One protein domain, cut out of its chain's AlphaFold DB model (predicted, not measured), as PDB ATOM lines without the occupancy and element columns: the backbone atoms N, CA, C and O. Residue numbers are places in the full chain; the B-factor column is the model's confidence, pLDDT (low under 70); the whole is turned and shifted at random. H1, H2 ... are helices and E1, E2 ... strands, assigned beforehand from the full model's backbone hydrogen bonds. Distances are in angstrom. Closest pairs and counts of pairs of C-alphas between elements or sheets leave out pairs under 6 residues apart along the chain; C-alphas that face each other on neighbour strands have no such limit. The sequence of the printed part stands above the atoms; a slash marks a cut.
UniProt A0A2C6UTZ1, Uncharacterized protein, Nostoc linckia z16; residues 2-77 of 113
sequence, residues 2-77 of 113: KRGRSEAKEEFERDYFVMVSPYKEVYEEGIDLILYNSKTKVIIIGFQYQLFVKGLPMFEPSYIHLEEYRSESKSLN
ATOM      1  N   LYS A   2      69.238-119.972 253.437       66.06
ATOM      2  CA  LYS A   2      70.211-119.328 254.351       66.06
ATOM      3  C   LYS A   2      71.655-119.272 253.814       66.06
ATOM      4  O   LYS A   2      72.302-118.254 253.991       66.06
ATOM      5  N   ARG A   3      72.115-120.319 253.113       68.44
ATOM      6  CA  ARG A   3      73.479-120.420 252.554       68.44
ATOM      7  C   ARG A   3      73.767-119.372 251.464       68.44
ATOM      8  O   ARG A   3      74.682-118.582 251.623       68.44
ATOM      9  N   GLY A   4      72.885-119.255 250.465       71.69
ATOM     10  CA  GLY A   4      73.015-118.241 249.405       71.69
ATOM     11  C   GLY A   4      72.896-116.790 249.892       71.69
ATOM     12  O   GLY A   4      73.442-115.888 249.273       71.69
ATOM     13  N   ARG A   5      72.228-116.543 251.031       76.25
ATOM     14  CA  ARG A   5      72.196-115.206 251.650       76.25
ATOM     15  C   ARG A   5      73.538-114.831 252.288       76.25
ATOM     16  O   ARG A   5      73.899-113.661 252.261       76.25
ATOM     17  N   SER A   6      74.246-115.796 252.872       78.81
ATOM     18  CA  SER A   6      75.589-115.577 253.422       78.81
ATOM     19  C   SER A   6      76.615-115.366 252.311       78.81
ATOM     20  O   SER A   6      77.371-114.407 252.375       78.81
ATOM     21  N   GLU A   7      76.565-116.188 251.259       80.75
ATOM     22  CA  GLU A   7      77.448-116.072 250.089       80.75
ATOM     23  C   GLU A   7      77.296-114.706 249.397       80.75
ATOM     24  O   GLU A   7      78.287-114.021 249.166       80.75
ATOM     25  N   ALA A   8      76.060-114.241 249.178       83.12
ATOM     26  CA  ALA A   8      75.808-112.916 248.600       83.12
ATOM     27  C   ALA A   8      76.293-111.757 249.491       83.12
ATOM     28  O   ALA A   8      76.664-110.697 248.990       83.12
ATOM     29  N   LYS A   9      76.279-111.934 250.819       85.75
ATOM     30  CA  LYS A   9      76.794-110.930 251.757       85.75
ATOM     31  C   LYS A   9      78.323-110.860 251.701       85.75
ATOM     32  O   LYS A   9      78.863-109.763 251.656       85.75
ATOM     33  N   GLU A  10      79.000-112.005 251.692       86.75
ATOM     34  CA  GLU A  10      80.463-112.071 251.587       86.75
ATOM     35  C   GLU A  10      80.958-111.504 250.252       86.75
ATOM     36  O   GLU A  10      81.933-110.756 250.220       86.75
ATOM     37  N   GLU A  11      80.263-111.804 249.155       85.69
ATOM     38  CA  GLU A  11      80.551-111.217 247.845       85.69
ATOM     39  C   GLU A  11      80.379-109.692 247.868       85.69
ATOM     40  O   GLU A  11      81.258-108.965 247.413       85.69
ATOM     41  N   PHE A  12      79.302-109.196 248.487       88.44
ATOM     42  CA  PHE A  12      79.081-107.761 248.643       88.44
ATOM     43  C   PHE A  12      80.171-107.083 249.484       88.44
ATOM     44  O   PHE A  12      80.654-106.032 249.090       88.44
ATOM     45  N   GLU A  13      80.590-107.663 250.611       87.56
ATOM     46  CA  GLU A  13      81.647-107.091 251.465       87.56
ATOM     47  C   GLU A  13      83.028-107.107 250.788       87.56
ATOM     48  O   GLU A  13      83.868-106.255 251.076       87.56
ATOM     49  N   ARG A  14      83.272-108.047 249.865       88.88
ATOM     50  CA  ARG A  14      84.491-108.068 249.041       88.88
ATOM     51  C   ARG A  14      84.458-107.037 247.922       88.88
ATOM     52  O   ARG A  14      85.484-106.418 247.639       88.88
ATOM     53  N   ASP A  15      83.305-106.867 247.289       91.75
ATOM     54  CA  ASP A  15      83.149-105.945 246.171       91.75
ATOM     55  C   ASP A  15      82.945-104.503 246.640       91.75
ATOM     56  O   ASP A  15      83.355-103.586 245.944       91.75
ATOM     57  N   TYR A  16      82.349-104.269 247.804       93.19
ATOM     58  CA  TYR A  16      82.006-102.938 248.300       93.19
ATOM     59  C   TYR A  16      82.537-102.772 249.716       93.19
ATOM     60  O   TYR A  16      81.943-103.246 250.685       93.19
ATOM     61  N   PHE A  17      83.648-102.055 249.843       93.00
ATOM     62  CA  PHE A  17      84.248-101.793 251.145       93.00
ATOM     63  C   PHE A  17      84.778-100.368 251.245       93.00
ATOM     64  O   PHE A  17      85.131 -99.725 250.255       93.00
ATOM     65  N   VAL A  18      84.835 -99.877 252.480       93.56
ATOM     66  CA  VAL A  18      85.452 -98.596 252.814       93.56
ATOM     67  C   VAL A  18      86.753 -98.882 253.541       93.56
ATOM     68  O   VAL A  18      86.760 -99.529 254.587       93.56
ATOM     69  N   MET A  19      87.854 -98.392 252.987       93.62
ATOM     70  CA  MET A  19      89.144 -98.416 253.658       93.62
ATOM     71  C   MET A  19      89.263 -97.179 254.542       93.62
ATOM     72  O   MET A  19      89.045 -96.063 254.072       93.62
ATOM     73  N   VAL A  20      89.619 -97.387 255.808       95.19
ATOM     74  CA  VAL A  20      89.865 -96.315 256.777       95.19
ATOM     75  C   VAL A  20      91.342 -96.333 257.135       95.19
ATOM     76  O   VAL A  20      91.885 -97.376 257.493       95.19
ATOM     77  N   SER A  21      92.013 -95.197 257.002       94.81
ATOM     78  CA  SER A  21      93.441 -95.068 257.298       94.81
ATOM     79  C   SER A  21      93.710 -93.805 258.110       94.81
ATOM     80  O   SER A  21      93.017 -92.804 257.913       94.81
ATOM     81  N   PRO A  22      94.685 -93.821 259.035       95.00
ATOM     82  CA  PRO A  22      95.076 -92.615 259.749       95.00
ATOM     83  C   PRO A  22      95.622 -91.578 258.765       95.00
ATOM     84  O   PRO A  22      96.362 -91.909 257.839       95.00
ATOM     85  N   TYR A  23      95.255 -90.322 258.989       92.94
ATOM     86  CA  TYR A  23      95.649 -89.179 258.180       92.94
ATOM     87  C   TYR A  23      96.380 -88.153 259.042       92.94
ATOM     88  O   TYR A  23      95.992 -87.896 260.185       92.94
ATOM     89  N   LYS A  24      97.438 -87.566 258.481       93.69
ATOM     90  CA  LYS A  24      98.175 -86.461 259.086       93.69
ATOM     91  C   LYS A  24      98.516 -85.434 258.017       93.69
ATOM     92  O   LYS A  24      99.251 -85.750 257.084       93.69
ATOM     93  N   GLU A  25      98.069 -84.206 258.225       93.06
ATOM     94  CA  GLU A  25      98.447 -83.054 257.414       93.06
ATOM     95  C   GLU A  25      99.358 -82.131 258.208       93.06
ATOM     96  O   GLU A  25      99.161 -81.927 259.408       93.06
ATOM     97  N   VAL A  26     100.372 -81.579 257.546       93.06
ATOM     98  CA  VAL A  26     101.248 -80.571 258.138       93.06
ATOM     99  C   VAL A  26     101.441 -79.464 257.125       93.06
ATOM    100  O   VAL A  26     101.963 -79.713 256.040       93.06
ATOM    101  N   TYR A  27     101.083 -78.247 257.507       91.12
ATOM    102  CA  TYR A  27     101.355 -77.062 256.709       91.12
ATOM    103  C   TYR A  27     101.832 -75.914 257.600       91.12
ATOM    104  O   TYR A  27     101.657 -75.913 258.823       91.12
ATOM    105  N   GLU A  28     102.506 -74.953 256.976       88.56
ATOM    106  CA  GLU A  28     102.998 -73.749 257.635       88.56
ATOM    107  C   GLU A  28     102.210 -72.551 257.111       88.56
ATOM    108  O   GLU A  28     102.186 -72.285 255.912       88.56
ATOM    109  N   GLU A  29     101.569 -71.826 258.020       86.44
ATOM    110  CA  GLU A  29     100.993 -70.513 257.753       86.44
ATOM    111  C   GLU A  29     101.915 -69.454 258.347       86.44
ATOM    112  O   GLU A  29     102.484 -69.640 259.424       86.44
ATOM    113  N   GLY A  30     102.077 -68.322 257.670       78.38
ATOM    114  CA  GLY A  30     102.884 -67.234 258.194       78.38
ATOM    115  C   GLY A  30     102.332 -65.871 257.826       78.38
ATOM    116  O   GLY A  30     101.805 -65.675 256.735       78.38
ATOM    117  N   ILE A  31     102.465 -64.930 258.759       70.56
ATOM    118  CA  ILE A  31     102.200 -63.511 258.522       70.56
ATOM    119  C   ILE A  31     103.507 -62.770 258.782       70.56
ATOM    120  O   ILE A  31     104.004 -62.735 259.914       70.56
ATOM    121  N   ASP A  32     104.047 -62.161 257.730       66.56
ATOM    122  CA  ASP A  32     105.212 -61.289 257.822       66.56
ATOM    123  C   ASP A  32     104.773 -59.900 258.294       66.56
ATOM    124  O   ASP A  32     104.393 -59.032 257.501       66.56
ATOM    125  N   LEU A  33     104.830 -59.672 259.605       65.38
ATOM    126  CA  LEU A  33     104.642 -58.345 260.183       65.38
ATOM    127  C   LEU A  33     105.900 -57.489 259.950       65.38
ATOM    128  O   LEU A  33     106.970 -57.972 259.581       65.38
ATOM    129  N   ILE A  34     105.781 -56.173 260.147       67.00
ATOM    130  CA  ILE A  34     106.856 -55.211 259.836       67.00
ATOM    131  C   ILE A  34     108.170 -55.555 260.562       67.00
ATOM    132  O   ILE A  34     109.236 -55.457 259.963       67.00
ATOM    133  N   LEU A  35     108.094 -55.987 261.826       69.94
ATOM    134  CA  LEU A  35     109.262 -56.275 262.673       69.94
ATOM    135  C   LEU A  35     109.415 -57.755 263.039       69.94
ATOM    136  O   LEU A  35     110.471 -58.164 263.515       69.94
ATOM    137  N   TYR A  36     108.373 -58.556 262.835       71.62
ATOM    138  CA  TYR A  36     108.316 -59.929 263.316       71.62
ATOM    139  C   TYR A  36     107.850 -60.852 262.205       71.62
ATOM    140  O   TYR A  36     106.860 -60.567 261.534       71.62
ATOM    141  N   ASN A  37     108.517 -61.989 262.078       75.94
ATOM    142  CA  ASN A  37     108.007 -63.095 261.290       75.94
ATOM    143  C   ASN A  37     107.192 -63.974 262.237       75.94
ATOM    144  O   ASN A  37     107.709 -64.450 263.252       75.94
ATOM    145  N   SER A  38     105.910 -64.159 261.933       79.44
ATOM    146  CA  SER A  38     105.078 -65.143 262.617       79.44
ATOM    147  C   SER A  38     104.992 -66.372 261.732       79.44
ATOM    148  O   SER A  38     104.470 -66.273 260.625       79.44
ATOM    149  N   LYS A  39     105.487 -67.516 262.207       84.06
ATOM    150  CA  LYS A  39     105.266 -68.816 261.567       84.06
ATOM    151  C   LYS A  39     104.434 -69.688 262.489       84.06
ATOM    152  O   LYS A  39     104.846 -69.965 263.616       84.06
ATOM    153  N   THR A  40     103.299 -70.138 261.988       87.50
ATOM    154  CA  THR A  40     102.383 -71.049 262.656       87.50
ATOM    155  C   THR A  40     102.434 -72.381 261.935       87.50
ATOM    156  O   THR A  40     102.021 -72.508 260.786       87.50
ATOM    157  N   LYS A  41     102.948 -73.398 262.621       90.06
ATOM    158  CA  LYS A  41     102.883 -74.774 262.145       90.06
ATOM    159  C   LYS A  41     101.550 -75.366 262.571       90.06
ATOM    160  O   LYS A  41     101.274 -75.432 263.772       90.06
ATOM    161  N   VAL A  42     100.754 -75.805 261.604       91.94
ATOM    162  CA  VAL A  42      99.482 -76.484 261.846       91.94
ATOM    163  C   VAL A  42      99.659 -77.964 261.536       91.94
ATOM    164  O   VAL A  42     100.211 -78.340 260.501       91.94
ATOM    165  N   ILE A  43      99.245 -78.813 262.472       93.62
ATOM    166  CA  ILE A  43      99.244 -80.267 262.336       93.62
ATOM    167  C   ILE A  43      97.807 -80.734 262.526       93.62
ATOM    168  O   ILE A  43      97.266 -80.605 263.622       93.62
ATOM    169  N   ILE A  44      97.213 -81.300 261.483       94.12
ATOM    170  CA  ILE A  44      95.871 -81.882 261.532       94.12
ATOM    171  C   ILE A  44      96.019 -83.399 261.583       94.12
ATOM    172  O   ILE A  44      96.772 -83.982 260.801       94.12
ATOM    173  N   ILE A  45      95.312 -84.041 262.508       95.00
ATOM    174  CA  ILE A  45      95.267 -85.497 262.653       95.00
ATOM    175  C   ILE A  45      93.823 -85.954 262.471       95.00
ATOM    176  O   ILE A  45      92.883 -85.331 262.969       95.00
ATOM    177  N   GLY A  46      93.639 -87.051 261.744       95.69
ATOM    178  CA  GLY A  46      92.310 -87.547 261.434       95.69
ATOM    179  C   GLY A  46      92.295 -88.914 260.772       95.69
ATOM    180  O   GLY A  46      93.232 -89.706 260.893       95.69
ATOM    181  N   PHE A  47      91.220 -89.168 260.038       96.38
ATOM    182  CA  PHE A  47      91.036 -90.380 259.253       96.38
ATOM    183  C   PHE A  47      90.706 -90.046 257.804       96.38
ATOM    184  O   PHE A  47      89.905 -89.156 257.526       96.38
ATOM    185  N   GLN A  48      91.292 -90.813 256.894       96.12
ATOM    186  CA  GLN A  48      90.950 -90.837 255.483       96.12
ATOM    187  C   GLN A  48      90.063 -92.052 255.204       96.12
ATOM    188  O   GLN A  48      90.408 -93.180 255.565       96.12
ATOM    189  N   TYR A  49      88.945 -91.818 254.525       96.00
ATOM    190  CA  TYR A  49      87.989 -92.827 254.088       96.00
ATOM    191  C   TYR A  49      88.020 -92.918 252.567       96.00
ATOM    192  O   TYR A  49      87.790 -91.925 251.879       96.00
ATOM    193  N   GLN A  50      88.262 -94.115 252.040       96.38
ATOM    194  CA  GLN A  50      88.230 -94.389 250.607       96.38
ATOM    195  C   GLN A  50      87.213 -95.489 250.312       96.38
ATOM    196  O   GLN A  50      87.360 -96.616 250.786       96.38
ATOM    197  N   LEU A  51      86.198 -95.171 249.507       94.94
ATOM    198  CA  LEU A  51      85.254 -96.164 249.001       94.94
ATOM    199  C   LEU A  51      85.868 -96.915 247.818       94.94
ATOM    200  O   LEU A  51      86.325 -96.288 246.854       94.94
ATOM    201  N   PHE A  52      85.800 -98.241 247.881       95.25
ATOM    202  CA  PHE A  52      86.148 -99.144 246.796       95.25
ATOM    203  C   PHE A  52      84.913 -99.893 246.298       95.25
ATOM    204  O   PHE A  52      84.109-100.383 247.092       95.25
ATOM    205  N   VAL A  53      84.797-100.002 244.975       95.50
ATOM    206  CA  VAL A  53      83.828-100.855 244.285       95.50
ATOM    207  C   VAL A  53      84.589-101.784 243.351       95.50
ATOM    208  O   VAL A  53      85.325-101.334 242.477       95.50
ATOM    209  N   LYS A  54      84.446-103.091 243.557       93.69
ATOM    210  CA  LYS A  54      85.195-104.160 242.887       93.69
ATOM    211  C   LYS A  54      86.709-103.927 242.925       93.69
ATOM    212  O   LYS A  54      87.410-104.143 241.941       93.69
ATOM    213  N   GLY A  55      87.203-103.428 244.060       90.94
ATOM    214  CA  GLY A  55      88.615-103.091 244.262       90.94
ATOM    215  C   GLY A  55      89.084-101.798 243.582       90.94
ATOM    216  O   GLY A  55      90.262-101.469 243.687       90.94
ATOM    217  N   LEU A  56      88.194-101.041 242.930       93.25
ATOM    218  CA  LEU A  56      88.515 -99.756 242.305       93.25
ATOM    219  C   LEU A  56      88.044 -98.583 243.178       93.25
ATOM    220  O   LEU A  56      86.909 -98.612 243.660       93.25
ATOM    221  N   PRO A  57      88.867 -97.540 243.380       95.06
ATOM    222  CA  PRO A  57      88.443 -96.343 244.095       95.06
ATOM    223  C   PRO A  57      87.424 -95.571 243.249       95.06
ATOM    224  O   PRO A  57      87.710 -95.197 242.114       95.06
ATOM    225  N   MET A  58      86.226 -95.343 243.788       91.62
ATOM    226  CA  MET A  58      85.128 -94.728 243.021       91.62
ATOM    227  C   MET A  58      85.060 -93.203 243.119       91.62
ATOM    228  O   MET A  58      84.508 -92.563 242.228       91.62
ATOM    229  N   PHE A  59      85.599 -92.628 244.194       91.00
ATOM    230  CA  PHE A  59      85.553 -91.197 244.491       91.00
ATOM    231  C   PHE A  59      86.877 -90.732 245.084       91.00
ATOM    232  O   PHE A  59      87.706 -91.557 245.480       91.00
ATOM    233  N   GLU A  60      87.046 -89.417 245.188       94.06
ATOM    234  CA  GLU A  60      88.120 -88.849 245.993       94.06
ATOM    235  C   GLU A  60      87.954 -89.239 247.475       94.06
ATOM    236  O   GLU A  60      86.822 -89.414 247.948       94.06
ATOM    237  N   PRO A  61      89.064 -89.408 248.214       94.88
ATOM    238  CA  PRO A  61      89.000 -89.730 249.628       94.88
ATOM    239  C   PRO A  61      88.286 -88.640 250.432       94.88
ATOM    240  O   PRO A  61      88.465 -87.448 250.196       94.88
ATOM    241  N   SER A  62      87.526 -89.056 251.444       94.50
ATOM    242  CA  SER A  62      86.947 -88.149 252.437       94.50
ATOM    243  C   SER A  62      87.833 -88.094 253.674       94.50
ATOM    244  O   SER A  62      88.280 -89.132 254.162       94.50
ATOM    245  N   TYR A  63      88.011 -86.902 254.237       94.88
ATOM    246  CA  TYR A  63      88.823 -86.683 255.431       94.88
ATOM    247  C   TYR A  63      87.939 -86.277 256.609       94.88
ATOM    248  O   TYR A  63      87.091 -85.396 256.489       94.88
ATOM    249  N   ILE A  64      88.129 -86.932 257.752       93.75
ATOM    250  CA  ILE A  64      87.545 -86.525 259.031       93.75
ATOM    251  C   ILE A  64      88.679 -86.010 259.899       93.75
ATOM    252  O   ILE A  64      89.564 -86.777 260.273       93.75
ATOM    253  N   HIS A  65      88.645 -84.721 260.219       93.75
ATOM    254  CA  HIS A  65      89.609 -84.093 261.116       93.75
ATOM    255  C   HIS A  65      89.167 -84.321 262.562       93.75
ATOM    256  O   HIS A  65      88.016 -84.051 262.907       93.75
ATOM    257  N   LEU A  66      90.065 -84.847 263.394       92.00
ATOM    258  CA  LEU A  66      89.803 -85.098 264.812       92.00
ATOM    259  C   LEU A  66      90.439 -84.029 265.684       92.00
ATOM    260  O   LEU A  66      89.787 -83.460 266.557       92.00
ATOM    261  N   GLU A  67      91.721 -83.781 265.444       90.75
ATOM    262  CA  GLU A  67      92.540 -82.916 266.272       90.75
ATOM    263  C   GLU A  67      93.362 -81.990 265.391       90.75
ATOM    264  O   GLU A  67      93.858 -82.372 264.327       90.75
ATOM    265  N   GLU A  68      93.523 -80.765 265.871       92.88
ATOM    266  CA  GLU A  68      94.344 -79.749 265.243       92.88
ATOM    267  C   GLU A  68      95.297 -79.183 266.292       92.88
ATOM    268  O   GLU A  68      94.883 -78.668 267.331       92.88
ATOM    269  N   TYR A  69      96.591 -79.280 266.011       91.81
ATOM    270  CA  TYR A  69      97.643 -78.723 266.842       91.81
ATOM    271  C   TYR A  69      98.270 -77.537 266.132       91.81
ATOM    272  O   TYR A  69      98.768 -77.657 265.012       91.81
ATOM    273  N   ARG A  70      98.296 -76.395 266.818       91.00
ATOM    274  CA  ARG A  70      98.953 -75.179 266.345       91.00
ATOM    275  C   ARG A  70     100.168 -74.885 267.209       91.00
ATOM    276  O   ARG A  70     100.069 -74.831 268.432       91.00
ATOM    277  N   SER A  71     101.311 -74.684 266.568       87.88
ATOM    278  CA  SER A  71     102.530 -74.217 267.218       87.88
ATOM    279  C   SER A  71     102.957 -72.906 266.578       87.88
ATOM    280  O   SER A  71     103.329 -72.868 265.405       87.88
ATOM    281  N   GLU A  72     102.870 -71.828 267.351       85.31
ATOM    282  CA  GLU A  72     103.311 -70.505 266.929       85.31
ATOM    283  C   GLU A  72     104.779 -70.294 267.288       85.31
ATOM    284  O   GLU A  72     105.214 -70.539 268.415       85.31
ATOM    285  N   SER A  73     105.532 -69.769 266.331       82.25
ATOM    286  CA  SER A  73     106.874 -69.250 266.541       82.25
ATOM    287  C   SER A  73     106.925 -67.810 266.045       82.25
ATOM    288  O   SER A  73     106.494 -67.495 264.933       82.25
ATOM    289  N   LYS A  74     107.434 -66.922 266.898       79.81
ATOM    290  CA  LYS A  74     107.696 -65.525 266.556       79.81
ATOM    291  C   LYS A  74     109.198 -65.320 266.556       79.81
ATOM    292  O   LYS A  74     109.849 -65.592 267.563       79.81
ATOM    293  N   SER A  75     109.737 -64.828 265.451       80.44
ATOM    294  CA  SER A  75     111.135 -64.415 265.364       80.44
ATOM    295  C   SER A  75     111.236 -62.959 264.932       80.44
ATOM    296  O   SER A  75     110.384 -62.439 264.208       80.44
ATOM    297  N   LEU A  76     112.269 -62.277 265.424       81.94
ATOM    298  CA  LEU A  76     112.601 -60.931 264.980       81.94
ATOM    299  C   LEU A  76     113.067 -60.994 263.522       81.94
ATOM    300  O   LEU A  76     113.895 -61.834 263.171       81.94
ATOM    301  N   ASN A  77     112.554 -60.102 262.677       81.81
ATOM    302  CA  ASN A  77     113.049 -59.966 261.313       81.81
ATOM    303  C   ASN A  77     114.255 -59.013 261.304       81.81
ATOM    304  O   ASN A  77     114.103 -57.807 261.107       81.81
TER     305      ASN A  77
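What this domain is: This is residues 2 to 77 of the 113 residues of an uncharacterized protein of Nostoc linckia z16 (UniProt A0A2C6UTZ1). The model is a long, narrow, twisted ribbon of three strands, E1, E2 and E3, with one helix, H1, extending its length at one end. Residues 2 to 10, which belong to H1, stick out beyond the ribbon, and the whole is a rod of 74 by 19 by 10 A. The printed part has 76 residues with one named helix and three named strands, in the order H1 E1 E2 E3. The sheet has the order E1, E2, E3, all antiparallel, and forms a meander, each strand the antiparallel neighbour of the one before. The class is mixed, helices and strands, and the whole is extended, with a radius of gyration of the C-alphas of 21.6 A.

Where its parts are: H1 comes first, residues 2 to 15, 20.3 A from first to last C-alpha, with C-alpha 2 at (70.211, -119.328, 254.351). E1 is residues 16 to 32, 48.6 A long, from C-alpha 16 at (82.006, -102.938, 248.300). E2, residues 36 to 53, is the longest strand by residues, with 18, and measures 51.3 A. E3 is residues 62 to 76, 39.4 A long, and ends with C-alpha 76 at (112.601, -60.931, 264.980).

How they stand to each other: H1 only grazes the sheet, with its residues 10 to 15. The closest C-alphas of H1 and E2 are those of Asp 15 and Val 53, 5.5 A apart. Every O i to N i+4 pair of H1 is within hydrogen-bond range. E1 and E2 form a hairpin, with 167 degrees between their directions; N 19 and O 50 are 2.9 A apart and N 40 and O 29 are 2.7 A apart, both within hydrogen-bond range. E2, the inner strand, forms a hairpin with E3 too, also at 167 degrees; N 43 and O 69 are within hydrogen-bond range at 2.8 A, and so are N 64 and O 47 at 2.9 A. E3 bends by 70 degrees at residue 66. E1 and E3 are the edge strands, and their closest C-alphas, those of Tyr 23 and Tyr 63, are 7.8 A apart. Residues 52 to 53 of E2 also pair, antiparallel, with residues 56 to 57.

The domain as a whole: The two C-alphas farthest apart are those of Lys 2 and Leu 35, 74.6 A. Without residues 2 to 10, which stand free, the body spans 63 by 18 by 10 A. The printed part has no cut. The links from H1 to E1 and from E1 to E2 are tight, and the link from E2 to E3, 8 residues, is short. The mean pLDDT of the printed part is 87.4, and residues 2 to 3 and 32 to 35 are under 70.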